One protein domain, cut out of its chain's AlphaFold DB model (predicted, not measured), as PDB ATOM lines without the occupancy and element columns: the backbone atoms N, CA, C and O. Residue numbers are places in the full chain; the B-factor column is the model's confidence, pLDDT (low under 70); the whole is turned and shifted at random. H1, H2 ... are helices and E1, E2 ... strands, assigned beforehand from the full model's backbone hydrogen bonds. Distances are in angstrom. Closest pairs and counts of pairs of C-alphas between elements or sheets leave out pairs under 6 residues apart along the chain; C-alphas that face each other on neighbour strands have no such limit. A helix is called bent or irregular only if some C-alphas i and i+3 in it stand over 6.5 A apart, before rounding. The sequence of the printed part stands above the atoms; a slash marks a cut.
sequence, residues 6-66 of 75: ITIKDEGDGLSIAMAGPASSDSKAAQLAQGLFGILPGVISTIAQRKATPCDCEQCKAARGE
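This is residues 6 to 66 of the 75 residues of an uncharacterized protein of Pseudomonas putida (UniProt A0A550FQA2). A strand hairpin, E1 and E2, and a long bent helix, H1, make a thin, open structure with few contacts: the hairpin's end at Ile 6 and Met 19 comes near the helix's first arm, and its turn at residues 12 and 13 points away. The second part of the helix, from residue 45, sticks out past the hairpin, and the short helix H2 sits alone at the far end of the long axis. The printed part has 61 residues, with two named strands and then two named helices, in the order E1, E2, H1, H2; the one sheet, E1 - E2, is antiparallel and the class is mixed, helices and strands. The whole is extended, with a radius of gyration of the C-alphas of 16.9 A, and flat, spanning 51 by 29 by 12 A.

E1, residues 6 to 11, and E2, residues 14 to 20, form a hairpin, antiparallel at 156 degrees between their directions. N 7 and O 18 are 2.8 A apart and N 16 and O 9 are 3.0 A apart, both within hydrogen-bond range. H1, residues 28 to 51, was assigned as one helix by its hydrogen bonds but is bent: the C-alphas of Gly 38 and Pro 41 are 6.9 A apart. Its arms, H1a, residues 28 to 38, and H1b, residues 41 to 51, stand at a steep tilt of 45 degrees. The closest C-alphas of E1 and H1a are those of Ile 6 and Ala 33, 7.8 A apart. The closest of E2 and H1a are those of Met 19 and Phe 37, 7.6 A apart. H1b is apart from E1 and from E2. H2, residues 58 to 65, is apart from E1, E2, H1a and H1b. In H1a, H1b and H2 every O i to N i+4 pair is within hydrogen-bond range.

E1 begins at C-alpha 6, (13.318, 1.586, 84.030), and is 15.7 A long from first to last C-alpha. E2 is 19.8 A long. H1a begins at C-alpha 28, (7.971, -11.196, 77.028), and is 15.5 A long; H1b is 15.2 A long. H2 is 10.7 A long and ends at C-alpha 65, (37.112, 14.856, 59.934).

The two C-alphas farthest apart are those of Ser 24 and Glu 58, at 51.5 A. The printed part has no cut. The link E1 to E2 is tight, and the links E2 to H1 and H1 to H2 are short. Residues 45 to 53, of which 45 to 51 belong to H1, and residues 55 to 63, of which 58 to 63 belong to H2, stand free. The mean pLDDT of the printed part is 78.0; it is under 70 at residues 23 to 25, 49 to 55, 60 and 63 to 66.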
ATOM      1  N   ILE A   6      11.973   1.041  84.235       88.81
ATOM      2  CA  ILE A   6      13.318   1.586  84.030       88.81
ATOM      3  C   ILE A   6      13.342   2.989  84.632       88.81
ATOM      4  O   ILE A   6      12.506   3.828  84.301       88.81
ATOM      5  N   THR A   7      14.291   3.247  85.520       90.19
ATOM      6  CA  THR A   7      14.497   4.553  86.148       90.19
ATOM      7  C   THR A   7      15.826   5.124  85.684       90.19
ATOM      8  O   THR A   7      16.846   4.451  85.791       90.19
ATOM      9  N   ILE A   8      15.803   6.363  85.196       87.75
ATOM     10  CA  ILE A   8      16.995   7.144  84.854       87.75
ATOM     11  C   ILE A   8      17.035   8.331  85.816       87.75
ATOM     12  O   ILE A   8      16.062   9.084  85.893       87.75
ATOM     13  N   LYS A   9      18.128   8.477  86.560       89.12
ATOM     14  CA  LYS A   9      18.363   9.598  87.472       89.12
ATOM     15  C   LYS A   9      19.546  10.418  86.989       89.12
ATOM     16  O   LYS A   9      20.547   9.849  86.561       89.12
ATOM     17  N   ASP A  10      19.398  11.730  87.086       85.50
ATOM     18  CA  ASP A  10      20.494  12.682  86.954       85.50
ATOM     19  C   ASP A  10      21.128  12.853  88.338       85.50
ATOM     20  O   ASP A  10      20.470  13.301  89.282       85.50
ATOM     21  N   GLU A  11      22.359  12.380  88.478       84.00
ATOM     22  CA  GLU A  11      23.170  12.463  89.688       84.00
ATOM     23  C   GLU A  11      24.333  13.430  89.414       84.00
ATOM     24  O   GLU A  11      24.738  13.639  88.273       84.00
ATOM     25  N   GLY A  12      24.859  14.089  90.449       75.44
ATOM     26  CA  GLY A  12      25.788  15.216  90.262       75.44
ATOM     27  C   GLY A  12      27.064  14.890  89.467       75.44
ATOM     28  O   GLY A  12      27.683  15.794  88.910       75.44
ATOM     29  N   ASP A  13      27.450  13.618  89.405       76.44
ATOM     30  CA  ASP A  13      28.609  13.082  88.694       76.44
ATOM     31  C   ASP A  13      28.247  12.196  87.484       76.44
ATOM     32  O   ASP A  13      29.148  11.702  86.801       76.44
ATOM     33  N   GLY A  14      26.960  12.013  87.159       78.69
ATOM     34  CA  GLY A  14      26.562  11.194  86.017       78.69
ATOM     35  C   GLY A  14      25.092  10.781  85.976       78.69
ATOM     36  O   GLY A  14      24.219  11.365  86.602       78.69
ATOM     37  N   LEU A  15      24.810   9.747  85.184       83.38
ATOM     38  CA  LEU A  15      23.471   9.175  85.061       83.38
ATOM     39  C   LEU A  15      23.433   7.801  85.724       83.38
ATOM     40  O   LEU A  15      24.234   6.927  85.389       83.38
ATOM     41  N   SER A  16      22.453   7.588  86.596       85.00
ATOM     42  CA  SER A  16      22.169   6.284  87.195       85.00
ATOM     43  C   SER A  16      20.964   5.651  86.508       85.00
ATOM     44  O   SER A  16      19.927   6.293  86.328       85.00
ATOM     45  N   ILE A  17      21.102   4.391  86.093       85.25
ATOM     46  CA  ILE A  17      20.060   3.644  85.384       85.25
ATOM     47  C   ILE A  17      19.779   2.364  86.155       85.25
ATOM     48  O   ILE A  17      20.663   1.530  86.339       85.25
ATOM     49  N   ALA A  18      18.530   2.185  86.562       88.50
ATOM     50  CA  ALA A  18      18.082   0.994  87.268       88.50
ATOM     51  C   ALA A  18      16.870   0.379  86.572       88.50
ATOM     52  O   ALA A  18      16.057   1.083  85.972       88.50
ATOM     53  N   MET A  19      16.735  -0.939  86.685       88.62
ATOM     54  CA  MET A  19      15.532  -1.663  86.298       88.62
ATOM     55  C   MET A  19      14.976  -2.391  87.516       88.62
ATOM     56  O   MET A  19      15.702  -3.124  88.184       88.62
ATOM     57  N   ALA A  20      13.688  -2.209  87.780       90.62
ATOM     58  CA  ALA A  20      12.945  -2.956  88.783       90.62
ATOM     59  C   ALA A  20      11.879  -3.814  88.099       90.62
ATOM     60  O   ALA A  20      11.240  -3.372  87.145       90.62
ATOM     61  N   GLY A  21      11.675  -5.035  88.585       86.38
ATOM     62  CA  GLY A  21      10.627  -5.922  88.097       86.38
ATOM     63  C   GLY A  21      10.671  -7.305  88.752       86.38
ATOM     64  O   GLY A  21      11.553  -7.574  89.571       86.38
ATOM     65  N   PRO A  22       9.711  -8.186  88.423       83.69
ATOM     66  CA  PRO A  22       9.659  -9.558  88.913       83.69
ATOM     67  C   PRO A  22      10.934 -10.345  88.583       83.69
ATOM     68  O   PRO A  22      11.482 -10.216  87.493       83.69
ATOM     69  N   ALA A  23      11.356 -11.240  89.482       68.31
ATOM     70  CA  ALA A  23      12.508 -12.122  89.249       68.31
ATOM     71  C   ALA A  23      12.272 -13.151  88.121       68.31
ATOM     72  O   ALA A  23      13.217 -13.749  87.614       68.31
ATOM     73  N   SER A  24      11.013 -13.376  87.727       66.19
ATOM     74  CA  SER A  24      10.648 -14.326  86.675       66.19
ATOM     75  C   SER A  24      11.038 -13.797  85.286       66.19
ATOM     76  O   SER A  24      10.327 -12.973  84.701       66.19
ATOM     77  N   SER A  25      12.144 -14.313  84.749       63.88
ATOM     78  CA  SER A  25      12.763 -13.908  83.478       63.88
ATOM     79  C   SER A  25      12.027 -14.366  82.213       63.88
ATOM     80  O   SER A  25      12.314 -13.858  81.134       63.88
ATOM     81  N   ASP A  26      11.060 -15.281  82.314       75.50
ATOM     82  CA  ASP A  26      10.442 -15.925  81.138       75.50
ATOM     83  C   ASP A  26       9.253 -15.163  80.531       75.50
ATOM     84  O   ASP A  26       8.553 -15.654  79.645       75.50
ATOM     85  N   SER A  27       9.002 -13.932  80.978       83.19
ATOM     86  CA  SER A  27       7.957 -13.099  80.378       83.19
ATOM     87  C   SER A  27       8.484 -12.311  79.174       83.19
ATOM     88  O   SER A  27       9.613 -11.825  79.175       83.19
ATOM     89  N   LYS A  28       7.634 -12.083  78.161       86.25
ATOM     90  CA  LYS A  28       7.971 -11.196  77.028       86.25
ATOM     91  C   LYS A  28       8.373  -9.788  77.490       86.25
ATOM     92  O   LYS A  28       9.251  -9.171  76.899       86.25
ATOM     93  N   ALA A  29       7.750  -9.304  78.567       86.69
ATOM     94  CA  ALA A  29       8.089  -8.028  79.187       86.69
ATOM     95  C   ALA A  29       9.517  -8.023  79.763       86.69
ATOM     96  O   ALA A  29      10.222  -7.035  79.594       86.69
ATOM     97  N   ALA A  30       9.970  -9.135  80.356       85.94
ATOM     98  CA  ALA A  30      11.341  -9.282  80.850       85.94
ATOM     99  C   ALA A  30      12.366  -9.210  79.714       85.94
ATOM    100  O   ALA A  30      13.329  -8.456  79.805       85.94
ATOM    101  N   GLN A  31      12.127  -9.943  78.622       88.00
ATOM    102  CA  GLN A  31      13.022  -9.951  77.458       88.00
ATOM    103  C   GLN A  31      13.151  -8.554  76.837       88.00
ATOM    104  O   GLN A  31      14.255  -8.108  76.527       88.00
ATOM    105  N   LEU A  32      12.032  -7.832  76.705       87.62
ATOM    106  CA  LEU A  32      12.036  -6.454  76.214       87.62
ATOM    107  C   LEU A  32      12.749  -5.501  77.177       87.62
ATOM    108  O   LEU A  32      13.566  -4.697  76.733       87.62
ATOM    109  N   ALA A  33      12.486  -5.600  78.482       87.69
ATOM    110  CA  ALA A  33      13.131  -4.756  79.483       87.69
ATOM    111  C   ALA A  33      14.654  -4.974  79.505       87.69
ATOM    112  O   ALA A  33      15.411  -4.006  79.464       87.69
ATOM    113  N   GLN A  34      15.109  -6.231  79.480       86.00
ATOM    114  CA  GLN A  34      16.529  -6.591  79.395       86.00
ATOM    115  C   GLN A  34      17.176  -6.082  78.103       86.00
ATOM    116  O   GLN A  34      18.261  -5.504  78.153       86.00
ATOM    117  N   GLY A  35      16.497  -6.232  76.961       88.31
ATOM    118  CA  GLY A  35      16.975  -5.710  75.681       88.31
ATOM    119  C   GLY A  35      17.150  -4.190  75.701       88.31
ATOM    120  O   GLY A  35      18.205  -3.682  75.323       88.31
ATOM    121  N   LEU A  36      16.157  -3.458  76.213       86.62
ATOM    122  CA  LEU A  36      16.236  -2.001  76.366       86.62
ATOM    123  C   LEU A  36      17.383  -1.593  77.298       86.62
ATOM    124  O   LEU A  36      18.131  -0.671  76.982       86.62
ATOM    125  N   PHE A  37      17.569  -2.309  78.405       85.88
ATOM    126  CA  PHE A  37      18.641  -2.029  79.358       85.88
ATOM    127  C   PHE A  37      20.038  -2.270  78.788       85.88
ATOM    128  O   PHE A  37      20.943  -1.492  79.068       85.88
ATOM    129  N   GLY A  38      20.209  -3.276  77.927       84.94
ATOM    130  CA  GLY A  38      21.468  -3.498  77.211       84.94
ATOM    131  C   GLY A  38      21.809  -2.399  76.196       84.94
ATOM    132  O   GLY A  38      22.983  -2.127  75.956       84.94
ATOM    133  N   ILE A  39      20.801  -1.741  75.612       86.56
ATOM    134  CA  ILE A  39      20.986  -0.698  74.587       86.56
ATOM    135  C   ILE A  39      21.214   0.690  75.214       86.56
ATOM    136  O   ILE A  39      21.926   1.523  74.642       86.56
ATOM    137  N   LEU A  40      20.632   0.943  76.391       83.50
ATOM    138  CA  LEU A  40      20.657   2.245  77.068       83.50
ATOM    139  C   LEU A  40      22.062   2.865  77.213       83.50
ATOM    140  O   LEU A  40      22.194   4.042  76.869       83.50
ATOM    141  N   PRO A  41      23.118   2.134  77.630       79.62
ATOM    142  CA  PRO A  41      24.461   2.704  77.749       79.62
ATOM    143  C   PRO A  41      24.984   3.307  76.439       79.62
ATOM    144  O   PRO A  41      25.497   4.423  76.434       79.62
ATOM    145  N   GLY A  42      24.797   2.619  75.307       82.06
ATOM    146  CA  GLY A  42      25.275   3.093  74.002       82.06
ATOM    147  C   GLY A  42      24.532   4.339  73.514       82.06
ATOM    148  O   GLY A  42      25.140   5.277  72.985       82.06
ATOM    149  N   VAL A  43      23.218   4.388  73.743       83.25
ATOM    150  CA  VAL A  43      22.396   5.563  73.422       83.25
ATOM    151  C   VAL A  43      22.808   6.754  74.285       83.25
ATOM    152  O   VAL A  43      22.987   7.854  73.763       83.25
ATOM    153  N   ILE A  44      23.031   6.538  75.581       80.31
ATOM    154  CA  ILE A  44      23.448   7.591  76.511       80.31
ATOM    155  C   ILE A  44      24.833   8.121  76.160       80.31
ATOM    156  O   ILE A  44      24.988   9.336  76.066       80.31
ATOM    157  N   SER A  45      25.810   7.257  75.867       75.75
ATOM    158  CA  SER A  45      27.122   7.705  75.388       75.75
ATOM    159  C   SER A  45      27.006   8.533  74.110       75.75
ATOM    160  O   SER A  45      27.639   9.580  74.006       75.75
ATOM    161  N   THR A  46      26.151   8.130  73.168       79.06
ATOM    162  CA  THR A  46      25.927   8.888  71.927       79.06
ATOM    163  C   THR A  46      25.318  10.265  72.204       79.06
ATOM    164  O   THR A  46      25.747  11.269  71.633       79.06
ATOM    165  N   ILE A  47      24.321  10.344  73.088       78.06
ATOM    166  CA  ILE A  47      23.677  11.611  73.462       78.06
ATOM    167  C   ILE A  47      24.664  12.512  74.213       78.06
ATOM    168  O   ILE A  47      24.755  13.699  73.900       78.06
ATOM    169  N   ALA A  48      25.426  11.956  75.157       71.44
ATOM    170  CA  ALA A  48      26.446  12.677  75.909       71.44
ATOM    171  C   ALA A  48      27.529  13.237  74.977       71.44
ATOM    172  O   ALA A  48      27.849  14.418  75.059       71.44
ATOM    173  N   GLN A  49      28.016  12.443  74.021       69.81
ATOM    174  CA  GLN A  49      28.976  12.893  73.006       69.81
ATOM    175  C   GLN A  49      28.419  14.008  72.113       69.81
ATOM    176  O   GLN A  49      29.159  14.914  71.742       69.81
ATOM    177  N   ARG A  50      27.123  13.972  71.776       67.88
ATOM    178  CA  ARG A  50      26.470  15.031  70.986       67.88
ATOM    179  C   ARG A  50      26.235  16.319  71.774       67.88
ATOM    180  O   ARG A  50      26.187  17.385  71.169       67.88
ATOM    181  N   LYS A  51      26.039  16.225  73.092       63.19
ATOM    182  CA  LYS A  51      25.862  17.385  73.981       63.19
ATOM    183  C   LYS A  51      27.180  17.946  74.510       63.19
ATOM    184  O   LYS A  51      27.201  19.096  74.938       63.19
ATOM    185  N   ALA A  52      28.251  17.155  74.495       60.59
ATOM    186  CA  ALA A  52      29.575  17.612  74.876       60.59
ATOM    187  C   ALA A  52      30.010  18.752  73.951       60.59
ATOM    188  O   ALA A  52      29.916  18.643  72.725       60.59
ATOM    189  N   THR A  53      30.495  19.846  74.541       61.78
ATOM    190  CA  THR A  53      31.083  20.944  73.779       61.78
ATOM    191  C   THR A  53      32.184  20.368  72.893       61.78
ATOM    192  O   THR A  53      33.040  19.629  73.397       61.78
ATOM    193  N   PRO A  54      32.167  20.639  71.579       61.88
ATOM    194  CA  PRO A  54      33.173  20.099  70.696       61.88
ATOM    195  C   PRO A  54      34.554  20.553  71.172       61.88
ATOM    196  O   PRO A  54      34.893  21.721  71.095       61.88
ATOM    197  N   CYS A  55      35.361  19.619  71.683       66.44
ATOM    198  CA  CYS A  55      36.767  19.891  71.958       66.44
ATOM    199  C   CYS A  55      37.457  20.365  70.667       66.44
ATOM    200  O   CYS A  55      37.392  19.663  69.653       66.44
ATOM    201  N   ASP A  56      38.082  21.539  70.715       71.12
ATOM    202  CA  ASP A  56      38.739  22.201  69.579       71.12
ATOM    203  C   ASP A  56      40.229  21.855  69.458       71.12
ATOM    204  O   ASP A  56      40.973  22.493  68.710       71.12
ATOM    205  N   CYS A  57      40.681  20.833  70.185       77.81
ATOM    206  CA  CYS A  57      42.045  20.345  70.084       77.81
ATOM    207  C   CYS A  57      42.330  19.798  68.671       77.81
ATOM    208  O   CYS A  57      41.462  19.166  68.066       77.81
ATOM    209  N   GLU A  58      43.541  19.992  68.139       74.69
ATOM    210  CA  GLU A  58      43.893  19.549  66.775       74.69
ATOM    211  C   GLU A  58      43.698  18.033  66.576       74.69
ATOM    212  O   GLU A  58      43.183  17.597  65.549       74.69
ATOM    213  N   GLN A  59      43.984  17.224  67.603       73.69
ATOM    214  CA  GLN A  59      43.728  15.774  67.594       73.69
ATOM    215  C   GLN A  59      42.224  15.448  67.504       73.69
ATOM    216  O   GLN A  59      41.807  14.525  66.807       73.69
ATOM    217  N   CYS A  60      41.398  16.242  68.183       69.12
ATOM    218  CA  CYS A  60      39.951  16.097  68.254       69.12
ATOM    219  C   CYS A  60      39.280  16.522  66.940       69.12
ATOM    220  O   CYS A  60      38.300  15.911  66.514       69.12
ATOM    221  N   LYS A  61      39.813  17.560  66.282       70.69
ATOM    222  CA  LYS A  61      39.382  18.002  64.948       70.69
ATOM    223  C   LYS A  61      39.713  16.961  63.881       70.69
ATOM    224  O   LYS A  61      38.837  16.636  63.084       70.69
ATOM    225  N   ALA A  62      40.928  16.407  63.907       70.19
ATOM    226  CA  ALA A  62      41.348  15.360  62.976       70.19
ATOM    227  C   ALA A  62      40.438  14.120  63.066       70.19
ATOM    228  O   ALA A  62      39.896  13.690  62.054       70.19
ATOM    229  N   ALA A  63      40.150  13.636  64.282       66.69
ATOM    230  CA  ALA A  63      39.263  12.487  64.495       66.69
ATOM    231  C   ALA A  63      37.800  12.731  64.060       66.69
ATOM    232  O   ALA A  63      37.099  11.796  63.678       66.69
ATOM    233  N   ARG A  64      37.315  13.984  64.092       65.94
ATOM    234  CA  ARG A  64      35.977  14.341  63.575       65.94
ATOM    235  C   ARG A  64      35.920  14.414  62.050       65.94
ATOM    236  O   ARG A  64      34.861  14.156  61.488       65.94
ATOM    237  N   GLY A  65      37.026  14.769  61.395       56.00
ATOM    238  CA  GLY A  65      37.112  14.856  59.934       56.00
ATOM    239  C   GLY A  65      37.047  13.500  59.222       56.00
ATOM    240  O   GLY A  65      36.741  13.456  58.034       56.00
ATOM    241  N   GLU A  66      37.291  12.397  59.936       53.03
ATOM    242  CA  GLU A  66      37.386  11.047  59.362       53.03
ATOM    243  C   GLU A  66      36.080  10.241  59.382       53.03
ATOM    244  O   GLU A  66      36.037   9.141  58.835       53.03
TER     245      GLU A  66